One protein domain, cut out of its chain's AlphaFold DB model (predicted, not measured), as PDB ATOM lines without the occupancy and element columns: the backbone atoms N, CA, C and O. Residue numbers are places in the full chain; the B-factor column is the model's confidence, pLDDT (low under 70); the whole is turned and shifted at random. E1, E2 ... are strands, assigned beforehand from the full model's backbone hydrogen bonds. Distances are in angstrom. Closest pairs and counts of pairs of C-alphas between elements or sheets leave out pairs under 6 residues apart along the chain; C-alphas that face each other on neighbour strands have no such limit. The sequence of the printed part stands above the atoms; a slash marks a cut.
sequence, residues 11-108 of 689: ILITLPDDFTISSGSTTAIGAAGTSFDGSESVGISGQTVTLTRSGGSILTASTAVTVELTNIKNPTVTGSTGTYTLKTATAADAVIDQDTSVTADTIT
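Overview. This is residues 11 to 108 of the 689 residues of an uncharacterized protein of Dehalococcoidia bacterium (UniProt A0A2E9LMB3). What shape is it? With little regular structure, a twisted sheet of five strands has the small pair E2 and E5 over part of one face, where E2 comes nearest to E3 and E4. What makes it? The printed part has 98 residues, of which 38 are in seven named strands, E1 to E7 in chain order, with no named helix, and the class is all strand; the antiparallel sheet runs E3, E4, E1, E6, E7. It is compact, radius of gyration 13.9 A, spanning 42 by 28 by 27 A.

Arrangement. What pairs first? E1, residues 11 to 14, neighbours E4, residues 48 to 54 (N 13 to O 49, 2.8 A), and E6, residues 84 to 89 (N 12 to O 87, 2.8 A). Which are edges? E3, residues 39 to 45, forms a hairpin with E4 (N 43 to O 50, 2.8 A), and E7, residues 95 to 102, with E6 (N 86 to O 99, 2.8 A). What else pairs? E2, residues 28 to 30, is antiparallel to E5, residues 67 to 69 (N 29 to O 68, 2.8 A).

Along the chain. Where does E1 begin? C-alpha 11 is at (126.719, 117.053, 88.351). How long are strands? E3 spans 20.0 A, E4 19.2 A, E6 and E7 16.4 A each.

Size, cuts and confidence. Is it cut? The printed part has no cut. Where is confidence low? Residues 23 to 37 are under 70.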
ATOM      1  N   ILE A  11     126.079 117.334  87.056       89.69
ATOM      2  CA  ILE A  11     126.719 117.053  88.351       89.69
ATOM      3  C   ILE A  11     127.980 116.240  88.080       89.69
ATOM      4  O   ILE A  11     127.924 115.222  87.399       89.69
ATOM      5  N   LEU A  12     129.113 116.692  88.599       91.12
ATOM      6  CA  LEU A  12     130.403 116.030  88.496       91.12
ATOM      7  C   LEU A  12     130.825 115.600  89.900       91.12
ATOM      8  O   LEU A  12     130.887 116.430  90.807       91.12
ATOM      9  N   ILE A  13     131.103 114.312  90.065       91.50
ATOM     10  CA  ILE A  13     131.616 113.715  91.297       91.50
ATOM     11  C   ILE A  13     132.983 113.132  90.958       91.50
ATOM     12  O   ILE A  13     133.077 112.150  90.223       91.50
ATOM     13  N   THR A  14     134.041 113.757  91.455       91.62
ATOM     14  CA  THR A  14     135.407 113.255  91.313       91.62
ATOM     15  C   THR A  14     135.756 112.462  92.559       91.62
ATOM     16  O   THR A  14     135.803 113.016  93.663       91.62
ATOM     17  N   LEU A  15     135.960 111.160  92.371       91.06
ATOM     18  CA  LEU A  15     136.481 110.285  93.409       91.06
ATOM     19  C   LEU A  15     138.009 110.472  93.512       91.06
ATOM     20  O   LEU A  15     138.641 110.928  92.558       91.06
ATOM     21  N   PRO A  16     138.610 110.134  94.654       90.88
ATOM     22  CA  PRO A  16     140.062 110.015  94.788       90.88
ATOM     23  C   PRO A  16     140.649 108.880  93.928       90.88
ATOM     24  O   PRO A  16     139.929 107.945  93.561       90.88
ATOM     25  N   ASP A  17     141.948 108.960  93.621       85.44
ATOM     26  CA  ASP A  17     142.637 108.108  92.628       85.44
ATOM     27  C   ASP A  17     142.628 106.604  92.964       85.44
ATOM     28  O   ASP A  17     142.686 105.771  92.061       85.44
ATOM     29  N   ASP A  18     142.489 106.246  94.242       85.38
ATOM     30  CA  ASP A  18     142.559 104.854  94.705       85.38
ATOM     31  C   ASP A  18     141.223 104.092  94.577       85.38
ATOM     32  O   ASP A  18     141.143 102.895  94.865       85.38
ATOM     33  N   PHE A  19     140.153 104.759  94.135       89.31
ATOM     34  CA  PHE A  19     138.885 104.103  93.808       89.31
ATOM     35  C   PHE A  19     138.936 103.509  92.403       89.31
ATOM     36  O   PHE A  19     139.396 104.145  91.459       89.31
ATOM     37  N   THR A  20     138.348 102.333  92.197       86.94
ATOM     38  CA  THR A  20     138.150 101.811  90.835       86.94
ATOM     39  C   THR A  20     136.722 102.063  90.367       86.94
ATOM     40  O   THR A  20     135.766 101.541  90.944       86.94
ATOM     41  N   ILE A  21     136.575 102.820  89.279       85.31
ATOM     42  CA  ILE A  21     135.298 103.000  88.583       85.31
ATOM     43  C   ILE A  21     135.197 101.949  87.474       85.31
ATOM     44  O   ILE A  21     135.896 102.031  86.463       85.31
ATOM     45  N   SER A  22     134.325 100.953  87.639       77.94
ATOM     46  CA  SER A  22     134.146  99.922  86.608       77.94
ATOM     47  C   SER A  22     133.325 100.473  85.438       77.94
ATOM     48  O   SER A  22     132.177 100.874  85.613       77.94
ATOM     49  N   SER A  23     133.876 100.450  84.223       62.91
ATOM     50  CA  SER A  23     133.253 101.020  83.012       62.91
ATOM     51  C   SER A  23     132.130 100.167  82.387       62.91
ATOM     52  O   SER A  23     131.621 100.506  81.321       62.91
ATOM     53  N   GLY A  24     131.744  99.055  83.027       57.12
ATOM     54  CA  GLY A  24     130.872  98.018  82.455       57.12
ATOM     55  C   GLY A  24     129.354  98.232  82.567       57.12
ATOM     56  O   GLY A  24     128.607  97.470  81.959       57.12
ATOM     57  N   SER A  25     128.872  99.222  83.325       61.62
ATOM     58  CA  SER A  25     127.458  99.644  83.397       61.62
ATOM     59  C   SER A  25     127.346 100.958  84.183       61.62
ATOM     60  O   SER A  25     128.313 101.354  84.833       61.62
ATOM     61  N   THR A  26     126.188 101.629  84.128       56.53
ATOM     62  CA  THR A  26     125.919 102.936  84.760       56.53
ATOM     63  C   THR A  26     126.503 103.023  86.169       56.53
ATOM     64  O   THR A  26     126.173 102.217  87.036       56.53
ATOM     65  N   THR A  27     127.384 104.000  86.378       62.59
ATOM     66  CA  THR A  27     128.067 104.240  87.657       62.59
ATOM     67  C   THR A  27     127.308 105.213  88.545       62.59
ATOM     68  O   THR A  27     127.649 105.352  89.703       62.59
ATOM     69  N   ALA A  28     126.276 105.879  88.034       62.59
ATOM     70  CA  ALA A  28     125.403 106.739  88.815       62.59
ATOM     71  C   ALA A  28     123.947 106.429  88.470       62.59
ATOM     72  O   ALA A  28     123.597 106.348  87.292       62.59
ATOM     73  N   ILE A  29     123.108 106.281  89.485       64.31
ATOM     74  CA  ILE A  29     121.654 106.273  89.366       64.31
ATOM     75  C   ILE A  29     121.178 107.455  90.211       64.31
ATOM     76  O   ILE A  29     121.517 107.560  91.393       64.31
ATOM     77  N   GLY A  30     120.431 108.390  89.616       61.00
ATOM     78  CA  GLY A  30     119.714 109.391  90.403       61.00
ATOM     79  C   GLY A  30     118.791 108.653  91.370       61.00
ATOM     80  O   GLY A  30     117.902 107.920  90.933       61.00
ATOM     81  N   ALA A  31     119.035 108.760  92.678       50.94
ATOM     82  CA  ALA A  31     118.254 108.007  93.649       50.94
ATOM     83  C   ALA A  31     116.779 108.419  93.532       50.94
ATOM     84  O   ALA A  31     116.447 109.607  93.482       50.94
ATOM     85  N   ALA A  32     115.888 107.428  93.477       48.09
ATOM     86  CA  ALA A  32     114.454 107.646  93.397       48.09
ATOM     87  C   ALA A  32     113.987 108.540  94.560       48.09
ATOM     88  O   ALA A  32     113.968 108.097  95.708       48.09
ATOM     89  N   GLY A  33     113.582 109.785  94.270       53.84
ATOM     90  CA  GLY A  33     112.766 110.552  95.214       53.84
ATOM     91  C   GLY A  33     112.945 112.061  95.374       53.84
ATOM     92  O   GLY A  33     112.263 112.568  96.254       53.84
ATOM     93  N   THR A  34     113.743 112.827  94.609       53.34
ATOM     94  CA  THR A  34     113.553 114.308  94.535       53.34
ATOM     95  C   THR A  34     114.310 115.030  93.400       53.34
ATOM     96  O   THR A  34     115.518 114.905  93.237       53.34
ATOM     97  N   SER A  35     113.580 115.907  92.696       59.00
ATOM     98  CA  SER A  35     113.993 117.054  91.850       59.00
ATOM     99  C   SER A  35     114.866 116.862  90.599       59.00
ATOM    100  O   SER A  35     114.778 117.708  89.711       59.00
ATOM    101  N   PHE A  36     115.667 115.802  90.476       66.75
ATOM    102  CA  PHE A  36     116.464 115.547  89.269       66.75
ATOM    103  C   PHE A  36     115.564 114.880  88.208       66.75
ATOM    104  O   PHE A  36     115.373 113.672  88.210       66.75
ATOM    105  N   ASP A  37     114.880 115.689  87.394       68.06
ATOM    106  CA  ASP A  37     113.959 115.253  86.332       68.06
ATOM    107  C   ASP A  37     114.546 115.474  84.924       68.06
ATOM    108  O   ASP A  37     115.468 116.261  84.736       68.06
ATOM    109  N   GLY A  38     113.996 114.804  83.910       74.50
ATOM    110  CA  GLY A  38     114.513 114.844  82.535       74.50
ATOM    111  C   GLY A  38     115.184 113.532  82.128       74.50
ATOM    112  O   GLY A  38     115.073 112.528  82.826       74.50
ATOM    113  N   SER A  39     115.835 113.512  80.963       79.38
ATOM    114  CA  SER A  39     116.609 112.348  80.522       79.38
ATOM    115  C   SER A  39     118.051 112.482  81.001       79.38
ATOM    116  O   SER A  39     118.717 113.476  80.704       79.38
ATOM    117  N   GLU A  40     118.536 111.470  81.709       80.44
ATOM    118  CA  GLU A  40     119.864 111.442  82.322       80.44
ATOM    119  C   GLU A  40     120.836 110.585  81.508       80.44
ATOM    120  O   GLU A  40     120.465 109.576  80.907       80.44
ATOM    121  N   SER A  41     122.105 110.981  81.496       83.50
ATOM    122  CA  SER A  41     123.206 110.189  80.949       83.50
ATOM    123  C   SER A  41     124.422 110.295  81.861       83.50
ATOM    124  O   SER A  41     124.672 111.346  82.453       83.50
ATOM    125  N   VAL A  42     125.176 109.205  81.977       85.81
ATOM    126  CA  VAL A  42     126.372 109.132  82.820       85.81
ATOM    127  C   VAL A  42     127.599 109.030  81.926       85.81
ATOM    128  O   VAL A  42     127.689 108.134  81.090       85.81
ATOM    129  N   GLY A  43     128.539 109.951  82.103       86.06
ATOM    130  CA  GLY A  43     129.863 109.917  81.489       86.06
ATOM    131  C   GLY A  43     130.933 109.680  82.548       86.06
ATOM    132  O   GLY A  43     130.837 110.209  83.652       86.06
ATOM    133  N   ILE A  44     131.959 108.905  82.212       86.81
ATOM    134  CA  ILE A  44     133.098 108.641  83.095       86.81
ATOM    135  C   ILE A  44     134.352 109.130  82.378       86.81
ATOM    136  O   ILE A  44     134.584 108.778  81.220       86.81
ATOM    137  N   SER A  45     135.151 109.953  83.049       87.56
ATOM    138  CA  SER A  45     136.439 110.423  82.541       87.56
ATOM    139  C   SER A  45     137.454 110.430  83.675       87.56
ATOM    140  O   SER A  45     137.317 111.195  84.632       87.56
ATOM    141  N   GLY A  46     138.442 109.533  83.587       87.12
ATOM    142  CA  GLY A  46     139.331 109.238  84.709       87.12
ATOM    143  C   GLY A  46     138.511 108.905  85.954       87.12
ATOM    144  O   GLY A  46     137.619 108.061  85.900       87.12
ATOM    145  N   GLN A  47     138.756 109.653  87.025       89.50
ATOM    146  CA  GLN A  47     138.119 109.464  88.323       89.50
ATOM    147  C   GLN A  47     136.828 110.276  88.528       89.50
ATOM    148  O   GLN A  47     136.254 110.306  89.617       89.50
ATOM    149  N   THR A  48     136.361 110.962  87.480       89.75
ATOM    150  CA  THR A  48     135.171 111.815  87.536       89.75
ATOM    151  C   THR A  48     133.970 111.146  86.881       89.75
ATOM    152  O   THR A  48     133.976 110.862  85.681       89.75
ATOM    153  N   VAL A  49     132.906 110.976  87.664       89.31
ATOM    154  CA  VAL A  49     131.574 110.581  87.204       89.31
ATOM    155  C   VAL A  49     130.763 111.843  86.932       89.31
ATOM    156  O   VAL A  49     130.549 112.665  87.820       89.31
ATOM    157  N   THR A  50     130.319 112.019  85.692       88.94
ATOM    158  CA  THR A  50     129.505 113.158  85.255       88.94
ATOM    159  C   THR A  50     128.089 112.695  84.948       88.94
ATOM    160  O   THR A  50     127.865 111.978  83.975       88.94
ATOM    161  N   LEU A  51     127.122 113.151  85.735       87.62
ATOM    162  CA  LEU A  51     125.699 113.009  85.460       87.62
ATOM    163  C   LEU A  51     125.236 114.222  84.643       87.62
ATOM    164  O   LEU A  51     125.202 115.343  85.151       87.62
ATOM    165  N   THR A  52     124.918 114.006  83.368       85.62
ATOM    166  CA  THR A  52     124.418 115.041  82.451       85.62
ATOM    167  C   THR A  52     122.920 114.887  82.263       85.62
ATOM    168  O   THR A  52     122.435 113.795  81.959       85.62
ATOM    169  N   ARG A  53     122.199 115.998  82.387       83.69
ATOM    170  CA  ARG A  53     120.751 116.053  82.214       83.69
ATOM    171  C   ARG A  53     120.385 116.661  80.867       83.69
ATOM    172  O   ARG A  53     121.079 117.535  80.355       83.69
ATOM    173  N   SER A  54     119.287 116.199  80.288       77.75
ATOM    174  CA  SER A  54     118.706 116.761  79.071       77.75
ATOM    175  C   SER A  54     117.193 116.925  79.250       77.75
ATOM    176  O   SER A  54     116.447 115.950  79.363       77.75
ATOM    177  N   GLY A  55     116.739 118.181  79.313       74.06
ATOM    178  CA  GLY A  55     115.353 118.534  79.648       74.06
ATOM    179  C   GLY A  55     115.063 118.521  81.158       74.06
ATOM    180  O   GLY A  55     115.975 118.398  81.962       74.06
ATOM    181  N   GLY A  56     113.793 118.677  81.544       77.69
ATOM    182  CA  GLY A  56     113.379 118.770  82.955       77.69
ATOM    183  C   GLY A  56     113.219 120.206  83.472       77.69
ATOM    184  O   GLY A  56     113.280 121.177  82.712       77.69
ATOM    185  N   SER A  57     112.962 120.339  84.769       83.19
ATOM    186  CA  SER A  57     112.812 121.604  85.482       83.19
ATOM    187  C   SER A  57     114.148 122.100  86.048       83.19
ATOM    188  O   SER A  57     115.084 121.339  86.304       83.19
ATOM    189  N   ILE A  58     114.272 123.420  86.218       84.12
ATOM    190  CA  ILE A  58     115.439 124.016  86.882       84.12
ATOM    191  C   ILE A  58     115.486 123.491  88.319       84.12
ATOM    192  O   ILE A  58     114.510 123.625  89.057       84.12
ATOM    193  N   LEU A  59     116.634 122.954  88.729       84.75
ATOM    194  CA  LEU A  59     116.877 122.620  90.129       84.75
ATOM    195  C   LEU A  59     117.069 123.927  90.881       84.75
ATOM    196  O   LEU A  59     118.022 124.658  90.617       84.75
ATOM    197  N   THR A  60     116.148 124.265  91.773       85.69
ATOM    198  CA  THR A  60     116.227 125.510  92.537       85.69
ATOM    199  C   THR A  60     117.371 125.475  93.553       85.69
ATOM    200  O   THR A  60     117.805 124.414  93.999       85.69
ATOM    201  N   ALA A  61     117.859 126.652  93.950       86.31
ATOM    202  CA  ALA A  61     118.821 126.759  95.044       86.31
ATOM    203  C   ALA A  61     118.279 126.103  96.330       86.31
ATOM    204  O   ALA A  61     117.075 126.118  96.581       86.31
ATOM    205  N   SER A  62     119.173 125.574  97.168       83.75
ATOM    206  CA  SER A  62     118.857 124.850  98.417       83.75
ATOM    207  C   SER A  62     118.103 123.524  98.254       83.75
ATOM    208  O   SER A  62     117.772 122.889  99.255       83.75
ATOM    209  N   THR A  63     117.868 123.055  97.028       83.88
ATOM    210  CA  THR A  63     117.346 121.707  96.793       83.88
ATOM    211  C   THR A  63     118.407 120.656  97.145       83.88
ATOM    212  O   THR A  63     119.571 120.765  96.744       83.88
ATOM    213  N   ALA A  64     118.007 119.644  97.921       82.56
ATOM    214  CA  ALA A  64     118.831 118.476  98.210       82.56
ATOM    215  C   ALA A  64     118.764 117.495  97.032       82.56
ATOM    216  O   ALA A  64     117.680 117.197  96.535       82.56
ATOM    217  N   VAL A  65     119.922 116.998  96.600       80.06
ATOM    218  CA  VAL A  65     120.049 116.020  95.515       80.06
ATOM    219  C   VAL A  65     120.870 114.852  96.040       80.06
ATOM    220  O   VAL A  65     121.933 115.069  96.617       80.06
ATOM    221  N   THR A  66     120.373 113.630  95.846       82.19
ATOM    222  CA  THR A  66     121.076 112.394  96.211       82.19
ATOM    223  C   THR A  66     121.431 111.638  94.941       82.19
ATOM    224  O   THR A  66     120.559 111.369  94.116       82.19
ATOM    225  N   VAL A  67     122.709 111.301  94.784       81.25
ATOM    226  CA  VAL A  67     123.217 110.500  93.666       81.25
ATOM    227  C   VAL A  67     123.771 109.212  94.249       81.25
ATOM    228  O   VAL A  67     124.656 109.258  95.100       81.25
ATOM    229  N   GLU A  68     123.245 108.076  93.809       84.12
ATOM    230  CA  GLU A  68     123.790 106.773  94.170       84.12
ATOM    231  C   GLU A  68     124.830 106.384  93.129       84.12
ATOM    232  O   GLU A  68     124.523 106.364  91.936       84.12
ATOM    233  N   LEU A  69     126.057 106.090  93.567       84.19
ATOM    234  CA  LEU A  69     127.080 105.563  92.676       84.19
ATOM    235  C   LEU A  69     127.169 104.040  92.794       84.19
ATOM    236  O   LEU A  69     127.425 103.508  93.871       84.19
ATOM    237  N   THR A  70     126.991 103.336  91.678       82.81
ATOM    238  CA  THR A  70     127.080 101.872  91.591       82.81
ATOM    239  C   THR A  70     128.359 101.439  90.877       82.81
ATOM    240  O   THR A  70     128.910 102.181  90.071       82.81
ATOM    241  N   ASN A  71     128.841 100.216  91.128       84.25
ATOM    242  CA  ASN A  71     130.071  99.673  90.519       84.25
ATOM    243  C   ASN A  71     131.352 100.483  90.819       84.25
ATOM    244  O   ASN A  71     132.314 100.461  90.042       84.25
ATOM    245  N   ILE A  72     131.357 101.179  91.956       86.12
ATOM    246  CA  ILE A  72     132.539 101.794  92.553       86.12
ATOM    247  C   ILE A  72     133.175 100.777  93.493       86.12
ATOM    248  O   ILE A  72     132.535 100.327  94.444       86.12
ATOM    249  N   LYS A  73     134.426 100.402  93.230       87.56
ATOM    250  CA  LYS A  73     135.225  99.614  94.168       87.56
ATOM    251  C   LYS A  73     136.028 100.571  95.042       87.56
ATOM    252  O   LYS A  73     136.710 101.456  94.524       87.56
ATOM    253  N   ASN A  74     135.942 100.369  96.351       88.88
ATOM    254  CA  ASN A  74     136.758 101.088  97.320       88.88
ATOM    255  C   ASN A  74     138.252 100.739  97.161       88.88
ATOM    256  O   ASN A  74     138.568  99.673  96.618       88.88
ATOM    257  N   PRO A  75     139.154 101.597  97.668       89.69
ATOM    258  CA  PRO A  75     140.565 101.263  97.824       89.69
ATOM    259  C   PRO A  75     140.769  99.910  98.518       89.69
ATOM    260  O   PRO A  75     139.992  99.524  99.392       89.69
ATOM    261  N   THR A  76     141.824  99.190  98.135       87.06
ATOM    262  CA  THR A  76     142.160  97.865  98.690       87.06
ATOM    263  C   THR A  76     142.941  97.933 100.003       87.06
ATOM    264  O   THR A  76     143.235  96.897 100.587       87.06
ATOM    265  N   VAL A  77     143.300  99.135 100.455       88.81
ATOM    266  CA  VAL A  77     144.062  99.381 101.683       88.81
ATOM    267  C   VAL A  77     143.251 100.234 102.649       88.81
ATOM    268  O   VAL A  77     142.445 101.071 102.240       88.81
ATOM    269  N   THR A  78     143.485 100.048 103.946       89.00
ATOM    270  CA  THR A  78     142.901 100.894 104.990       89.00
ATOM    271  C   THR A  78     143.407 102.328 104.904       89.00
ATOM    272  O   THR A  78     144.570 102.579 104.592       89.00
ATOM    273  N   GLY A  79     142.555 103.277 105.286       87.44
ATOM    274  CA  GLY A  79     142.951 104.674 105.425       87.44
ATOM    275  C   GLY A  79     141.868 105.650 105.003       87.44
ATOM    276  O   GLY A  79     140.748 105.271 104.670       87.44
ATOM    277  N   SER A  80     142.214 106.934 105.047       88.50
ATOM    278  CA  SER A  80     141.358 107.987 104.506       88.50
ATOM    279  C   SER A  80     141.183 107.776 103.008       88.50
ATOM    280  O   SER A  80     142.166 107.579 102.298       88.50
ATOM    281  N   THR A  81     139.953 107.890 102.516       87.06
ATOM    282  CA  THR A  81     139.663 107.851 101.079       87.06
ATOM    283  C   THR A  81     140.312 109.003 100.322       87.06
ATOM    284  O   THR A  81     140.386 108.945  99.106       87.06
ATOM    285  N   GLY A  82     140.759 110.056 101.017       86.19
ATOM    286  CA  GLY A  82     141.011 111.361 100.417       86.19
ATOM    287  C   GLY A  82     139.709 112.149 100.251       86.19
ATOM    288  O   GLY A  82     138.610 111.629 100.452       86.19
ATOM    289  N   THR A  83     139.826 113.437  99.931       89.75
ATOM    290  CA  THR A  83     138.660 114.314  99.768       89.75
ATOM    291  C   THR A  83     138.007 114.107  98.411       89.75
ATOM    292  O   THR A  83     138.679 114.176  97.381       89.75
ATOM    293  N   TYR A  84     136.690 113.949  98.400       91.19
ATOM    294  CA  TYR A  84     135.911 113.962  97.167       91.19
ATOM    295  C   TYR A  84     135.736 115.400  96.666       91.19
ATOM    296  O   TYR A  84     135.745 116.356  97.447       91.19
ATOM    297  N   THR A  85     135.538 115.565  95.358       92.94
ATOM    298  CA  THR A  85     135.116 116.850  94.783       92.94
ATOM    299  C   THR A  85     133.739 116.716  94.153       92.94
ATOM    300  O   THR A  85     133.526 115.867  93.289       92.94
ATOM    301  N   LEU A  86     132.812 117.580  94.557       92.56
ATOM    302  CA  LEU A  86     131.474 117.694  93.986       92.56
ATOM    303  C   LEU A  86     131.350 119.036  93.269       92.56
ATOM    304  O   LEU A  86     131.569 120.094  93.856       92.56
ATOM    305  N   LYS A  87     130.963 119.009  91.998       92.56
ATOM    306  CA  LYS A  87     130.743 120.205  91.183       92.56
ATOM    307  C   LYS A  87     129.394 120.128  90.489       92.56
ATOM    308  O   LYS A  87     128.998 119.084  89.981       92.56
ATOM    309  N   THR A  88     128.713 121.258  90.397       91.12
ATOM    310  CA  THR A  88     127.590 121.445  89.480       91.12
ATOM    311  C   THR A  88     128.023 122.379  88.366       91.12
ATOM    312  O   THR A  88     128.850 123.272  88.568       91.12
ATOM    313  N   ALA A  89     127.528 122.154  87.157       91.81
ATOM    314  CA  ALA A  89     127.941 122.929  85.999       91.81
ATOM    315  C   ALA A  89     126.796 123.157  85.020       91.81
ATOM    316  O   ALA A  89     125.809 122.422  84.994       91.81
ATOM    317  N   THR A  90     126.946 124.178  84.187       91.06
ATOM    318  CA  THR A  90     126.109 124.360  82.993       91.06
ATOM    319  C   THR A  90     126.423 123.289  81.938       91.06
ATOM    320  O   THR A  90     127.451 122.612  82.022       91.06
ATOM    321  N   ALA A  91     125.594 123.177  80.895       86.75
ATOM    322  CA  ALA A  91     125.868 122.303  79.748       86.75
ATOM    323  C   ALA A  91     127.244 122.566  79.094       86.75
ATOM    324  O   ALA A  91     127.884 121.632  78.608       86.75
ATOM    325  N   ALA A  92     127.715 123.821  79.138       90.06
ATOM    326  CA  ALA A  92     129.013 124.276  78.632       90.06
ATOM    327  C   ALA A  92     130.160 124.182  79.668       90.06
ATOM    328  O   ALA A  92     131.166 124.875  79.539       90.06
ATOM    329  N   ASP A  93     129.999 123.373  80.722       87.44
ATOM    330  CA  ASP A  93     131.004 123.054  81.754       87.44
ATOM    331  C   ASP A  93     131.438 124.203  82.688       87.44
ATOM    332  O   ASP A  93     132.277 124.007  83.583       87.44
ATOM    333  N   ALA A  94     130.808 125.378  82.569       91.94
ATOM    334  CA  ALA A  94     130.980 126.465  83.533       91.94
ATOM    335  C   ALA A  94     130.473 126.033  84.920       91.94
ATOM    336  O   ALA A  94     129.333 125.584  85.038       91.94
ATOM    337  N   VAL A  95     131.328 126.160  85.943       92.94
ATOM    338  CA  VAL A  95     131.027 125.829  87.349       92.94
ATOM    339  C   VAL A  95     129.879 126.705  87.852       92.94
ATOM    340  O   VAL A  95     129.911 127.918  87.664       92.94
ATOM    341  N   ILE A  96     128.895 126.091  88.506       92.19
ATOM    342  CA  ILE A  96     127.789 126.773  89.187       92.19
ATOM    343  C   ILE A  96     128.041 126.748  90.699       92.19
ATOM    344  O   ILE A  96     128.192 127.799  91.311       92.19
ATOM    345  N   ASP A  97     128.163 125.551  91.274       91.88
ATOM    346  CA  ASP A  97     128.593 125.313  92.652       91.88
ATOM    347  C   ASP A  97     129.772 124.331  92.658       91.88
ATOM    348  O   ASP A  97     129.857 123.446  91.803       91.88
ATOM    349  N   GLN A  98     130.663 124.442  93.645       94.31
ATOM    350  CA  GLN A  98     131.689 123.433  93.901       94.31
ATOM    351  C   GLN A  98     131.933 123.250  95.397       94.31
ATOM    352  O   GLN A  98     131.910 124.218  96.158       94.31
ATOM    353  N   ASP A  99     132.239 122.020  95.779       93.38
ATOM    354  CA  ASP A  99     132.855 121.656  97.045       93.38
ATOM    355  C   ASP A  99     134.037 120.733  96.737       93.38
ATOM    356  O   ASP A  99     133.867 119.624  96.231       93.38
ATOM    357  N   THR A 100     135.247 121.229  96.969       91.12
ATOM    358  CA  THR A 100     136.506 120.511  96.710       91.12
ATOM    359  C   THR A 100     137.054 119.834  97.962       91.12
ATOM    360  O   THR A 100     138.188 119.363  97.963       91.12
ATOM    361  N   SER A 101     136.314 119.865  99.068       89.31
ATOM    362  CA  SER A 101     136.766 119.368 100.368       89.31
ATOM    363  C   SER A 101     135.659 118.591 101.063       89.31
ATOM    364  O   SER A 101     135.503 118.665 102.283       89.31
ATOM    365  N   VAL A 102     134.912 117.812 100.277       91.88
ATOM    366  CA  VAL A 102     133.940 116.873 100.826       91.88
ATOM    367  C   VAL A 102     134.690 115.886 101.711       91.88
ATOM    368  O   VAL A 102     135.741 115.359 101.332       91.88
ATOM    369  N   THR A 103     134.167 115.714 102.924       89.75
ATOM    370  CA  THR A 103     134.801 114.936 103.986       89.75
ATOM    371  C   THR A 103     135.142 113.536 103.489       89.75
ATOM    372  O   THR A 103     134.324 112.887 102.844       89.75
ATOM    373  N   ALA A 104     136.373 113.110 103.767       89.06
ATOM    374  CA  ALA A 104     136.836 111.774 103.447       89.06
ATOM    375  C   ALA A 104     136.160 110.738 104.350       89.06
ATOM    376  O   ALA A 104     135.942 110.996 105.539       89.06
ATOM    377  N   ASP A 105     135.918 109.557 103.802       90.94
ATOM    378  CA  ASP A 105     135.539 108.382 104.570       90.94
ATOM    379  C   ASP A 105     136.791 107.599 104.989       90.94
ATOM    380  O   ASP A 105     137.914 107.876 104.556       90.94
ATOM    381  N   THR A 106     136.618 106.625 105.881       90.94
ATOM    382  CA  THR A 106     137.702 105.728 106.304       90.94
ATOM    383  C   THR A 106     137.444 104.327 105.772       90.94
ATOM    384  O   THR A 106     136.450 103.699 106.133       90.94
ATOM    385  N   ILE A 107     138.359 103.831 104.944       91.94
ATOM    386  CA  ILE A 107     138.403 102.434 104.524       91.94
ATOM    387  C   ILE A 107     138.988 101.605 105.661       91.94
ATOM    388  O   ILE A 107     140.050 101.934 106.195       91.94
ATOM    389  N   THR A 108     138.292 100.531 106.020       91.56
ATOM    390  CA  THR A 108     138.765  99.508 106.955       91.56
ATOM    391  C   THR A 108     139.341  98.318 106.184       91.56
ATOM    392  O   THR A 108     138.903  98.081 105.056       91.56
TER     393      THR A 108